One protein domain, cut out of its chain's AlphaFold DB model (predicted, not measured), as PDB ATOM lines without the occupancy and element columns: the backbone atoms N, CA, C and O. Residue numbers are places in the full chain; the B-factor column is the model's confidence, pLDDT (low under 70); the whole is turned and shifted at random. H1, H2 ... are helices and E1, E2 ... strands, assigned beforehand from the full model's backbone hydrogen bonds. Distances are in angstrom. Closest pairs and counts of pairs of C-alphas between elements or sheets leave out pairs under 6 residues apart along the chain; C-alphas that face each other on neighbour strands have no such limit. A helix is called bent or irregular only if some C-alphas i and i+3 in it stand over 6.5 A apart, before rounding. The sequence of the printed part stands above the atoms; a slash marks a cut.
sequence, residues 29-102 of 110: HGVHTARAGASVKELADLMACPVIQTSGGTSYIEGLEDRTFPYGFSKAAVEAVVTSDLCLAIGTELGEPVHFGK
ATOM      1  N   HIS A  29     120.166 121.640  66.877       93.19
ATOM      2  CA  HIS A  29     121.087 122.771  66.736       93.19
ATOM      3  C   HIS A  29     120.395 124.086  66.348       93.19
ATOM      4  O   HIS A  29     120.852 125.169  66.715       93.19
ATOM      5  N   GLY A  30     119.268 124.000  65.635       93.56
ATOM      6  CA  GLY A  30     118.497 125.147  65.168       93.56
ATOM      7  C   GLY A  30     118.061 126.084  66.296       93.56
ATOM      8  O   GLY A  30     118.035 127.300  66.102       93.56
ATOM      9  N   VAL A  31     117.796 125.545  67.495       94.31
ATOM     10  CA  VAL A  31     117.452 126.345  68.684       94.31
ATOM     11  C   VAL A  31     118.600 127.272  69.074       94.31
ATOM     12  O   VAL A  31     118.373 128.447  69.370       94.31
ATOM     13  N   HIS A  32     119.838 126.781  69.014       92.31
ATOM     14  CA  HIS A  32     121.020 127.583  69.304       92.31
ATOM     15  C   HIS A  32     121.249 128.660  68.247       92.31
ATOM     16  O   HIS A  32     121.393 129.835  68.584       92.31
ATOM     17  N   THR A  33     121.215 128.291  66.964       93.06
ATOM     18  CA  THR A  33     121.451 129.246  65.870       93.06
ATOM     19  C   THR A  33     120.391 130.343  65.810       93.06
ATOM     20  O   THR A  33     120.699 131.475  65.445       93.06
ATOM     21  N   ALA A  34     119.158 130.034  66.222       93.31
ATOM     22  CA  ALA A  34     118.065 130.996  66.323       93.31
ATOM     23  C   ALA A  34     118.069 131.797  67.639       93.31
ATOM     24  O   ALA A  34     117.235 132.684  67.802       93.31
ATOM     25  N   ARG A  35     118.984 131.501  68.577       94.38
ATOM     26  CA  ARG A  35     119.033 132.088  69.931       94.38
ATOM     27  C   ARG A  35     117.715 131.913  70.700       94.38
ATOM     28  O   ARG A  35     117.324 132.773  71.482       94.38
ATOM     29  N   ALA A  36     117.048 130.780  70.492       94.62
ATOM     30  CA  ALA A  36     115.739 130.460  71.057       94.62
ATOM     31  C   ALA A  36     115.819 129.674  72.383       94.62
ATOM     32  O   ALA A  36     114.832 129.094  72.822       94.62
ATOM     33  N   GLY A  37     116.989 129.630  73.034       95.00
ATOM     34  CA  GLY A  37     117.179 128.864  74.273       95.00
ATOM     35  C   GLY A  37     116.217 129.279  75.389       95.00
ATOM     36  O   GLY A  37     115.611 128.420  76.018       95.00
ATOM     37  N   ALA A  38     116.009 130.586  75.582       96.19
ATOM     38  CA  ALA A  38     115.115 131.101  76.619       96.19
ATOM     39  C   ALA A  38     113.643 130.705  76.396       96.19
ATOM     40  O   ALA A  38     112.980 130.283  77.339       96.19
ATOM     41  N   SER A  39     113.141 130.780  75.157       96.50
ATOM     42  CA  SER A  39     111.753 130.401  74.852       96.50
ATOM     43  C   SER A  39     111.534 128.891  74.921       96.50
ATOM     44  O   SER A  39     110.499 128.437  75.401       96.50
ATOM     45  N   VAL A  40     112.520 128.092  74.499       95.88
ATOM     46  CA  VAL A  40     112.480 126.634  74.681       95.88
ATOM     47  C   VAL A  40     112.506 126.265  76.163       95.88
ATOM     48  O   VAL A  40     111.794 125.351  76.563       95.88
ATOM     49  N   LYS A  41     113.269 126.989  76.988       96.44
ATOM     50  CA  LYS A  41     113.298 126.797  78.442       96.44
ATOM     51  C   LYS A  41     111.958 127.102  79.102       96.44
ATOM     52  O   LYS A  41     111.495 126.297  79.901       96.44
ATOM     53  N   GLU A  42     111.316 128.205  78.734       97.81
ATOM     54  CA  GLU A  42     109.969 128.536  79.215       97.81
ATOM     55  C   GLU A  42     108.954 127.445  78.842       97.81
ATOM     56  O   GLU A  42     108.189 126.985  79.688       97.81
ATOM     57  N   LEU A  43     108.998 126.953  77.599       96.75
ATOM     58  CA  LEU A  43     108.145 125.850  77.162       96.75
ATOM     59  C   LEU A  43     108.439 124.547  77.926       96.75
ATOM     60  O   LEU A  43     107.510 123.858  78.341       96.75
ATOM     61  N   ALA A  44     109.715 124.219  78.142       96.56
ATOM     62  CA  ALA A  44     110.130 123.037  78.895       96.56
ATOM     63  C   ALA A  44     109.654 123.079  80.355       96.56
ATOM     64  O   ALA A  44     109.237 122.049  80.890       96.56
ATOM     65  N   ASP A  45     109.683 124.256  80.987       97.00
ATOM     66  CA  ASP A  45     109.154 124.453  82.338       97.00
ATOM     67  C   ASP A  45     107.637 124.250  82.383       97.00
ATOM     68  O   ASP A  45     107.149 123.547  83.266       97.00
ATOM     69  N   LEU A  46     106.899 124.821  81.423       97.25
ATOM     70  CA  LEU A  46     105.441 124.688  81.333       97.25
ATOM     71  C   LEU A  46     105.007 123.243  81.088       97.25
ATOM     72  O   LEU A  46     104.052 122.769  81.699       97.25
ATOM     73  N   MET A  47     105.714 122.540  80.203       96.81
ATOM     74  CA  MET A  47     105.457 121.130  79.905       96.81
ATOM     75  C   MET A  47     105.948 120.191  81.014       96.81
ATOM     76  O   MET A  47     105.552 119.030  81.031       96.81
ATOM     77  N   ALA A  48     106.823 120.671  81.907       96.12
ATOM     78  CA  ALA A  48     107.444 119.904  82.986       96.12
ATOM     79  C   ALA A  48     108.022 118.551  82.519       96.12
ATOM     80  O   ALA A  48     107.835 117.521  83.165       96.12
ATOM     81  N   CYS A  49     108.726 118.554  81.382       96.56
ATOM     82  CA  CYS A  49     109.116 117.332  80.678       96.56
ATOM     83  C   CYS A  49     110.636 117.187  80.464       96.56
ATOM     84  O   CYS A  49     111.380 118.167  80.610       96.56
ATOM     85  N   PRO A  50     111.121 115.977  80.121       96.94
ATOM     86  CA  PRO A  50     112.511 115.761  79.731       96.94
ATOM     87  C   PRO A  50     112.870 116.471  78.420       96.94
ATOM     88  O   PRO A  50     112.077 116.521  77.475       96.94
ATOM     89  N   VAL A  51     114.115 116.942  78.337       96.50
ATOM     90  CA  VAL A  51     114.694 117.520  77.120       96.50
ATOM     91  C   VAL A  51     115.693 116.536  76.530       96.50
ATOM     92  O   VAL A  51     116.684 116.171  77.155       96.50
ATOM     93  N   ILE A  52     115.450 116.107  75.299       96.31
ATOM     94  CA  ILE A  52     116.279 115.151  74.578       96.31
ATOM     95  C   ILE A  52     117.039 115.889  73.481       96.31
ATOM     96  O   ILE A  52     116.440 116.490  72.592       96.31
ATOM     97  N   GLN A  53     118.367 115.858  73.525       94.50
ATOM     98  CA  GLN A  53     119.205 116.533  72.537       94.50
ATOM     99  C   GLN A  53     119.623 115.586  71.426       94.50
ATOM    100  O   GLN A  53     120.192 114.520  71.666       94.50
ATOM    101  N   THR A  54     119.366 116.003  70.193       93.44
ATOM    102  CA  THR A  54     119.890 115.316  69.010       93.44
ATOM    103  C   THR A  54     121.405 115.483  68.909       93.44
ATOM    104  O   THR A  54     121.975 116.436  69.440       93.44
ATOM    105  N   SER A  55     122.074 114.576  68.196       83.44
ATOM    106  CA  SER A  55     123.540 114.571  68.069       83.44
ATOM    107  C   SER A  55     124.119 115.856  67.463       83.44
ATOM    108  O   SER A  55     125.220 116.254  67.832       83.44
ATOM    109  N   GLY A  56     123.386 116.542  66.579       70.62
ATOM    110  CA  GLY A  56     123.790 117.851  66.047       70.62
ATOM    111  C   GLY A  56     123.539 119.024  67.006       70.62
ATOM    112  O   GLY A  56     124.105 120.102  66.834       70.62
ATOM    113  N   GLY A  57     122.689 118.830  68.018       64.62
ATOM    114  CA  GLY A  57     122.144 119.859  68.901       64.62
ATOM    115  C   GLY A  57     122.663 119.814  70.333       64.62
ATOM    116  O   GLY A  57     121.883 120.045  71.251       64.62
ATOM    117  N   THR A  58     123.956 119.550  70.545       65.25
ATOM    118  CA  THR A  58     124.611 119.629  71.868       65.25
ATOM    119  C   THR A  58     124.767 121.078  72.346       65.25
ATOM    120  O   THR A  58     125.856 121.531  72.698       65.25
ATOM    121  N   SER A  59     123.695 121.862  72.276       67.88
ATOM    122  CA  SER A  59     123.666 123.259  72.676       67.88
ATOM    123  C   SER A  59     123.095 123.387  74.075       67.88
ATOM    124  O   SER A  59     121.945 123.037  74.318       67.88
ATOM    125  N   TYR A  60     123.898 123.917  74.981       81.00
ATOM    126  CA  TYR A  60     123.510 124.218  76.351       81.00
ATOM    127  C   TYR A  60     122.315 125.188  76.406       81.00
ATOM    128  O   TYR A  60     122.323 126.219  75.727       81.00
ATOM    129  N   ILE A  61     121.306 124.861  77.217       91.44
ATOM    130  CA  ILE A  61     120.222 125.773  77.599       91.44
ATOM    131  C   ILE A  61     120.281 125.916  79.116       91.44
ATOM    132  O   ILE A  61     120.095 124.939  79.839       91.44
ATOM    133  N   GLU A  62     120.559 127.134  79.570       93.06
ATOM    134  CA  GLU A  62     120.685 127.455  80.990       93.06
ATOM    135  C   GLU A  62     119.383 127.157  81.751       93.06
ATOM    136  O   GLU A  62     118.295 127.568  81.335       93.06
ATOM    137  N   GLY A  63     119.498 126.451  82.874       94.19
ATOM    138  CA  GLY A  63     118.387 126.085  83.749       94.19
ATOM    139  C   GLY A  63     117.634 124.809  83.356       94.19
ATOM    140  O   GLY A  63     116.558 124.571  83.907       94.19
ATOM    141  N   LEU A  64     118.150 124.020  82.404       94.56
ATOM    142  CA  LEU A  64     117.610 122.706  82.009       94.56
ATOM    143  C   LEU A  64     118.623 121.560  82.182       94.56
ATOM    144  O   LEU A  64     118.391 120.447  81.705       94.56
ATOM    145  N   GLU A  65     119.762 121.816  82.821       92.31
ATOM    146  CA  GLU A  65     120.903 120.900  82.914       92.31
ATOM    147  C   GLU A  65     120.537 119.575  83.595       92.31
ATOM    148  O   GLU A  65     121.065 118.523  83.241       92.31
ATOM    149  N   ASP A  66     119.612 119.622  84.552       93.50
ATOM    150  CA  ASP A  66     119.181 118.491  85.376       93.50
ATOM    151  C   ASP A  66     118.267 117.492  84.651       93.50
ATOM    152  O   ASP A  66     118.120 116.350  85.092       93.50
ATOM    153  N   ARG A  67     117.669 117.903  83.530       93.94
ATOM    154  CA  ARG A  67     116.682 117.117  82.774       93.94
ATOM    155  C   ARG A  67     116.963 117.053  81.275       93.94
ATOM    156  O   ARG A  67     116.079 116.689  80.496       93.94
ATOM    157  N   THR A  68     118.181 117.415  80.878       94.94
ATOM    158  CA  THR A  68     118.643 117.351  79.491       94.94
ATOM    159  C   THR A  68     119.495 116.109  79.265       94.94
ATOM    160  O   THR A  68     120.492 115.892  79.951       94.94
ATOM    161  N   PHE A  69     119.136 115.299  78.268       94.81
ATOM    162  CA  PHE A  69     119.804 114.031  77.986       94.81
ATOM    163  C   PHE A  69     120.119 113.856  76.494       94.81
ATOM    164  O   PHE A  69     119.307 114.223  75.644       94.81
ATOM    165  N   PRO A  70     121.265 113.252  76.133       94.00
ATOM    166  CA  PRO A  70     121.598 112.988  74.737       94.00
ATOM    167  C   PRO A  70     120.778 111.813  74.174       94.00
ATOM    168  O   PRO A  70     120.750 110.727  74.766       94.00
ATOM    169  N   TYR A  71     120.153 112.007  73.009       94.75
ATOM    170  CA  TYR A  71     119.371 110.984  72.305       94.75
ATOM    171  C   TYR A  71     120.205 109.725  72.046       94.75
ATOM    172  O   TYR A  71     121.300 109.809  71.498       94.75
ATOM    173  N   GLY A  72     119.699 108.551  72.432       91.69
ATOM    174  CA  GLY A  72     120.338 107.257  72.157       91.69
ATOM    175  C   GLY A  72     121.606 106.943  72.969       91.69
ATOM    176  O   GLY A  72     122.040 105.793  72.980       91.69
ATOM    177  N   PHE A  73     122.176 107.918  73.688       90.81
ATOM    178  CA  PHE A  73     123.409 107.750  74.478       90.81
ATOM    179  C   PHE A  73     123.179 107.756  75.996       90.81
ATOM    180  O   PHE A  73     124.101 107.482  76.761       90.81
ATOM    181  N   SER A  74     121.953 108.030  76.445       92.19
ATOM    182  CA  SER A  74     121.536 107.925  77.845       92.19
ATOM    183  C   SER A  74     120.395 106.922  77.986       92.19
ATOM    184  O   SER A  74     119.440 106.958  77.211       92.19
ATOM    185  N   LYS A  75     120.455 106.057  79.009       95.38
ATOM    186  CA  LYS A  75     119.342 105.148  79.335       95.38
ATOM    187  C   LYS A  75     118.055 105.923  79.626       95.38
ATOM    188  O   LYS A  75     117.014 105.555  79.103       95.38
ATOM    189  N   ALA A  76     118.158 107.025  80.374       95.31
ATOM    190  CA  ALA A  76     117.019 107.890  80.678       95.31
ATOM    191  C   ALA A  76     116.445 108.550  79.414       95.31
ATOM    192  O   ALA A  76     115.232 108.657  79.283       95.31
ATOM    193  N   ALA A  77     117.297 108.934  78.451       95.50
ATOM    194  CA  ALA A  77     116.821 109.464  77.172       95.50
ATOM    195  C   ALA A  77     116.055 108.410  76.370       95.50
ATOM    196  O   ALA A  77     114.996 108.704  75.829       95.50
ATOM    197  N   VAL A  78     116.593 107.190  76.287       96.00
ATOM    198  CA  VAL A  78     115.945 106.090  75.560       96.00
ATOM    199  C   VAL A  78     114.606 105.735  76.195       96.00
ATOM    200  O   VAL A  78     113.630 105.592  75.470       96.00
ATOM    201  N   GLU A  79     114.546 105.632  77.523       96.38
ATOM    202  CA  GLU A  79     113.298 105.377  78.247       96.38
ATOM    203  C   GLU A  79     112.271 106.479  77.984       96.38
ATOM    204  O   GLU A  79     111.177 106.178  77.518       96.38
ATOM    205  N   ALA A  80     112.649 107.750  78.168       96.69
ATOM    206  CA  ALA A  80     111.763 108.882  77.916       96.69
ATOM    207  C   ALA A  80     111.218 108.888  76.480       96.69
ATOM    208  O   ALA A  80     110.031 109.114  76.291       96.69
ATOM    209  N   VAL A  81     112.061 108.596  75.481       96.75
ATOM    210  CA  VAL A  81     111.649 108.493  74.073       96.75
ATOM    211  C   VAL A  81     110.659 107.350  73.861       96.75
ATOM    212  O   VAL A  81     109.574 107.589  73.338       96.75
ATOM    213  N   VAL A  82     111.006 106.136  74.290       96.44
ATOM    214  CA  VAL A  82     110.186 104.933  74.071       96.44
ATOM    215  C   VAL A  82     108.824 105.048  74.755       96.44
ATOM    216  O   VAL A  82     107.823 104.619  74.194       96.44
ATOM    217  N   THR A  83     108.766 105.636  75.953       95.88
ATOM    218  CA  THR A  83     107.513 105.762  76.715       95.88
ATOM    219  C   THR A  83     106.727 107.036  76.416       95.88
ATOM    220  O   THR A  83     105.663 107.230  77.000       95.88
ATOM    221  N   SER A  84     107.255 107.937  75.581       97.06
ATOM    222  CA  SER A  84     106.584 109.210  75.315       97.06
ATOM    223  C   SER A  84     105.294 109.017  74.523       97.06
ATOM    224  O   SER A  84     105.244 108.238  73.576       97.06
ATOM    225  N   ASP A  85     104.255 109.767  74.886       96.50
ATOM    226  CA  ASP A  85     102.998 109.826  74.128       96.50
ATOM    227  C   ASP A  85     102.938 111.031  73.175       96.50
ATOM    228  O   ASP A  85     102.035 111.132  72.343       96.50
ATOM    229  N   LEU A  86     103.918 111.937  73.269       97.50
ATOM    230  CA  LEU A  86     104.100 113.070  72.371       97.50
ATOM    231  C   LEU A  86     105.574 113.492  72.314       97.50
ATOM    232  O   LEU A  86     106.193 113.782  73.335       97.50
ATOM    233  N   CYS A  87     106.118 113.621  71.103       97.25
ATOM    234  CA  CYS A  87     107.443 114.193  70.872       97.25
ATOM    235  C   CYS A  87     107.326 115.524  70.121       97.25
ATOM    236  O   CYS A  87     106.961 115.554  68.945       97.25
ATOM    237  N   LEU A  88     107.695 116.628  70.777       97.56
ATOM    238  CA  LEU A  88     107.774 117.940  70.140       97.56
ATOM    239  C   LEU A  88     109.214 118.225  69.697       97.56
ATOM    240  O   LEU A  88     110.090 118.528  70.507       97.56
ATOM    241  N   ALA A  89     109.453 118.129  68.389       96.44
ATOM    242  CA  ALA A  89     110.761 118.354  67.784       96.44
ATOM    243  C   ALA A  89     110.962 119.830  67.395       96.44
ATOM    244  O   ALA A  89     110.184 120.378  66.614       96.44
ATOM    245  N   ILE A  90     112.012 120.480  67.911       95.12
ATOM    246  CA  ILE A  90     112.287 121.909  67.680       95.12
ATOM    247  C   ILE A  90     113.730 122.108  67.216       95.12
ATOM    248  O   ILE A  90     114.683 121.654  67.851       95.12
ATOM    249  N   GLY A  91     113.899 122.835  66.106       93.00
ATOM    250  CA  GLY A  91     115.218 123.188  65.572       93.00
ATOM    251  C   GLY A  91     116.058 121.973  65.170       93.00
ATOM    252  O   GLY A  91     117.285 122.038  65.218       93.00
ATOM    253  N   THR A  92     115.408 120.864  64.821       93.62
ATOM    254  CA  THR A  92     116.059 119.604  64.468       93.62
ATOM    255  C   THR A  92     115.470 119.012  63.198       93.62
ATOM    256  O   THR A  92     114.291 119.203  62.902       93.62
ATOM    257  N   GLU A  93     116.291 118.263  62.473       93.00
ATOM    258  CA  GLU A  93     115.839 117.389  61.398       93.00
ATOM    259  C   GLU A  93     115.548 115.996  61.965       93.00
ATOM    260  O   GLU A  93     116.302 115.472  62.789       93.00
ATOM    261  N   LEU A  94     114.482 115.360  61.481       93.12
ATOM    262  CA  LEU A  94     114.202 113.953  61.766       93.12
ATOM    263  C   LEU A  94     114.917 113.074  60.734       93.12
ATOM    264  O   LEU A  94     114.291 112.485  59.859       93.12
ATOM    265  N   GLY A  95     116.249 113.064  60.793       92.44
ATOM    266  CA  GLY A  95     117.122 112.272  59.920       92.44
ATOM    267  C   GLY A  95     117.574 110.949  60.547       92.44
ATOM    268  O   GLY A  95     117.134 110.570  61.632       92.44
ATOM    269  N   GLU A  96     118.507 110.263  59.883       93.25
ATOM    270  CA  GLU A  96     119.074 108.974  60.323       93.25
ATOM    271  C   GLU A  96     119.538 108.934  61.799       93.25
ATOM    272  O   GLU A  96     119.205 107.955  62.479       93.25
ATOM    273  N   PRO A  97     120.164 109.991  62.368       90.88
ATOM    274  CA  PRO A  97     120.632 109.966  63.758       90.88
ATOM    275  C   PRO A  97     119.521 109.856  64.806       90.88
ATOM    276  O   PRO A  97     119.767 109.387  65.913       90.88
ATOM    277  N   VAL A  98     118.301 110.277  64.459       94.12
ATOM    278  CA  VAL A  98     117.080 110.085  65.265       94.12
ATOM    279  C   VAL A  98     116.132 109.076  64.624       94.12
ATOM    280  O   VAL A  98     114.937 109.045  64.909       94.12
ATOM    281  N   HIS A  99     116.677 108.261  63.726       94.62
ATOM    282  CA  HIS A  99     116.020 107.153  63.044       94.62
ATOM    283  C   HIS A  99     114.819 107.615  62.225       94.62
ATOM    284  O   HIS A  99     113.814 106.943  62.129       94.62
ATOM    285  N   PHE A 100     114.904 108.798  61.624       93.75
ATOM    286  CA  PHE A 100     113.823 109.388  60.835       93.75
ATOM    287  C   PHE A 100     112.520 109.642  61.613       93.75
ATOM    288  O   PHE A 100     111.468 109.830  61.005       93.75
ATOM    289  N   GLY A 101     112.584 109.634  62.953       92.00
ATOM    290  CA  GLY A 101     111.394 109.612  63.806       92.00
ATOM    291  C   GLY A 101     110.576 108.325  63.658       92.00
ATOM    292  O   GLY A 101     109.374 108.348  63.891       92.00
ATOM    293  N   LYS A 102     111.209 107.240  63.193       88.75
ATOM    294  CA  LYS A 102     110.589 105.968  62.812       88.75
ATOM    295  C   LYS A 102     111.457 104.782  63.240       88.75
ATOM    296  O   LYS A 102     112.681 104.807  63.143       88.75
TER     297      LYS A 102
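What this domain is: This is residues 29 to 102 of the 110 residues of the protein "Thiamine pyrophosphate-binding protein" of Streptomyces sp. SID10244 (UniProt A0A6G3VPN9). A short pair of parallel strands, E1 and E2, forms the middle of a small rounded domain, with H3 packed on one side of the pair and H2 over towards the other side of E1. E3 passes E1 on the side away from E2 without joining the sheet, the short helices H1 and H4 lie at the outside, and residues 54 to 67 swing out in a wide loop between E1 and E2. The printed part has 74 residues with four named helices and three named strands, in the order H1 H2 E1 E2 H3 E3 H4; the class is mixed, helices and strands. It is compact, with a radius of gyration of the C-alphas of 11.6 A and spans of 28 by 23 by 19 A.

How they stand to each other: H1, residues 30 to 33, is close to but not clearly touching H2, residues 37 to 47; their closest C-alphas, of Val 31 and Gly 37, are 6.1 A apart. The closest C-alphas of H2 and E1, residues 51 to 53, are those of Ala 44 and Val 51, at 7.4 A. E1 and E2, residues 68 to 70, are parallel neighbours at 31 degrees; C-alphas 51 and 68 face each other at 4.6 A, and N 53 and O 69 are within hydrogen-bond range at 2.8 A, as are N 69 and O 51 at 2.8 A. H3, residues 75 to 83, comes closest to E2 with the C-alphas of Phe 69 and Ala 77, 5.5 A apart, and to E1 with those of Ile 52 and Ala 77, 6.3 A apart. E3, residues 86 to 90, pairs with no named strand but is near E1, with 5 pairs of C-alphas within 10 A. E3 and H2 are only just apart, at 8.4 A. H4, residues 96 to 101, is apart from E3 and from H3. In H2 and H3 every O i to N i+4 pair is within hydrogen-bond range; H4 has 0 of 2, but 2 of 3 O i to N i+3 pairs, and H1 is too short for an O i to N i+4 pair.

Where its parts are: H1 begins at C-alpha 30, (118.497, 125.147, 65.168). H2 measures 15.1 A from first to last C-alpha, H3 12.1 A and E3 12.9 A. E1 begins at C-alpha 51, (114.694, 117.520, 77.120). H4 is irregular, with C-alphas 97 and 100 7.4 A apart, and ends at C-alpha 101, (111.394, 109.612, 63.806).

The domain as a whole: The two C-alphas farthest apart, of Gly 63 and Lys 102, are 30.1 A apart. The printed part has no cut. The link from E1 to E2, 14 residues, is long; the other links are tight. Mean pLDDT of the printed part is 92.9, and residues 57 to 59 are under 70.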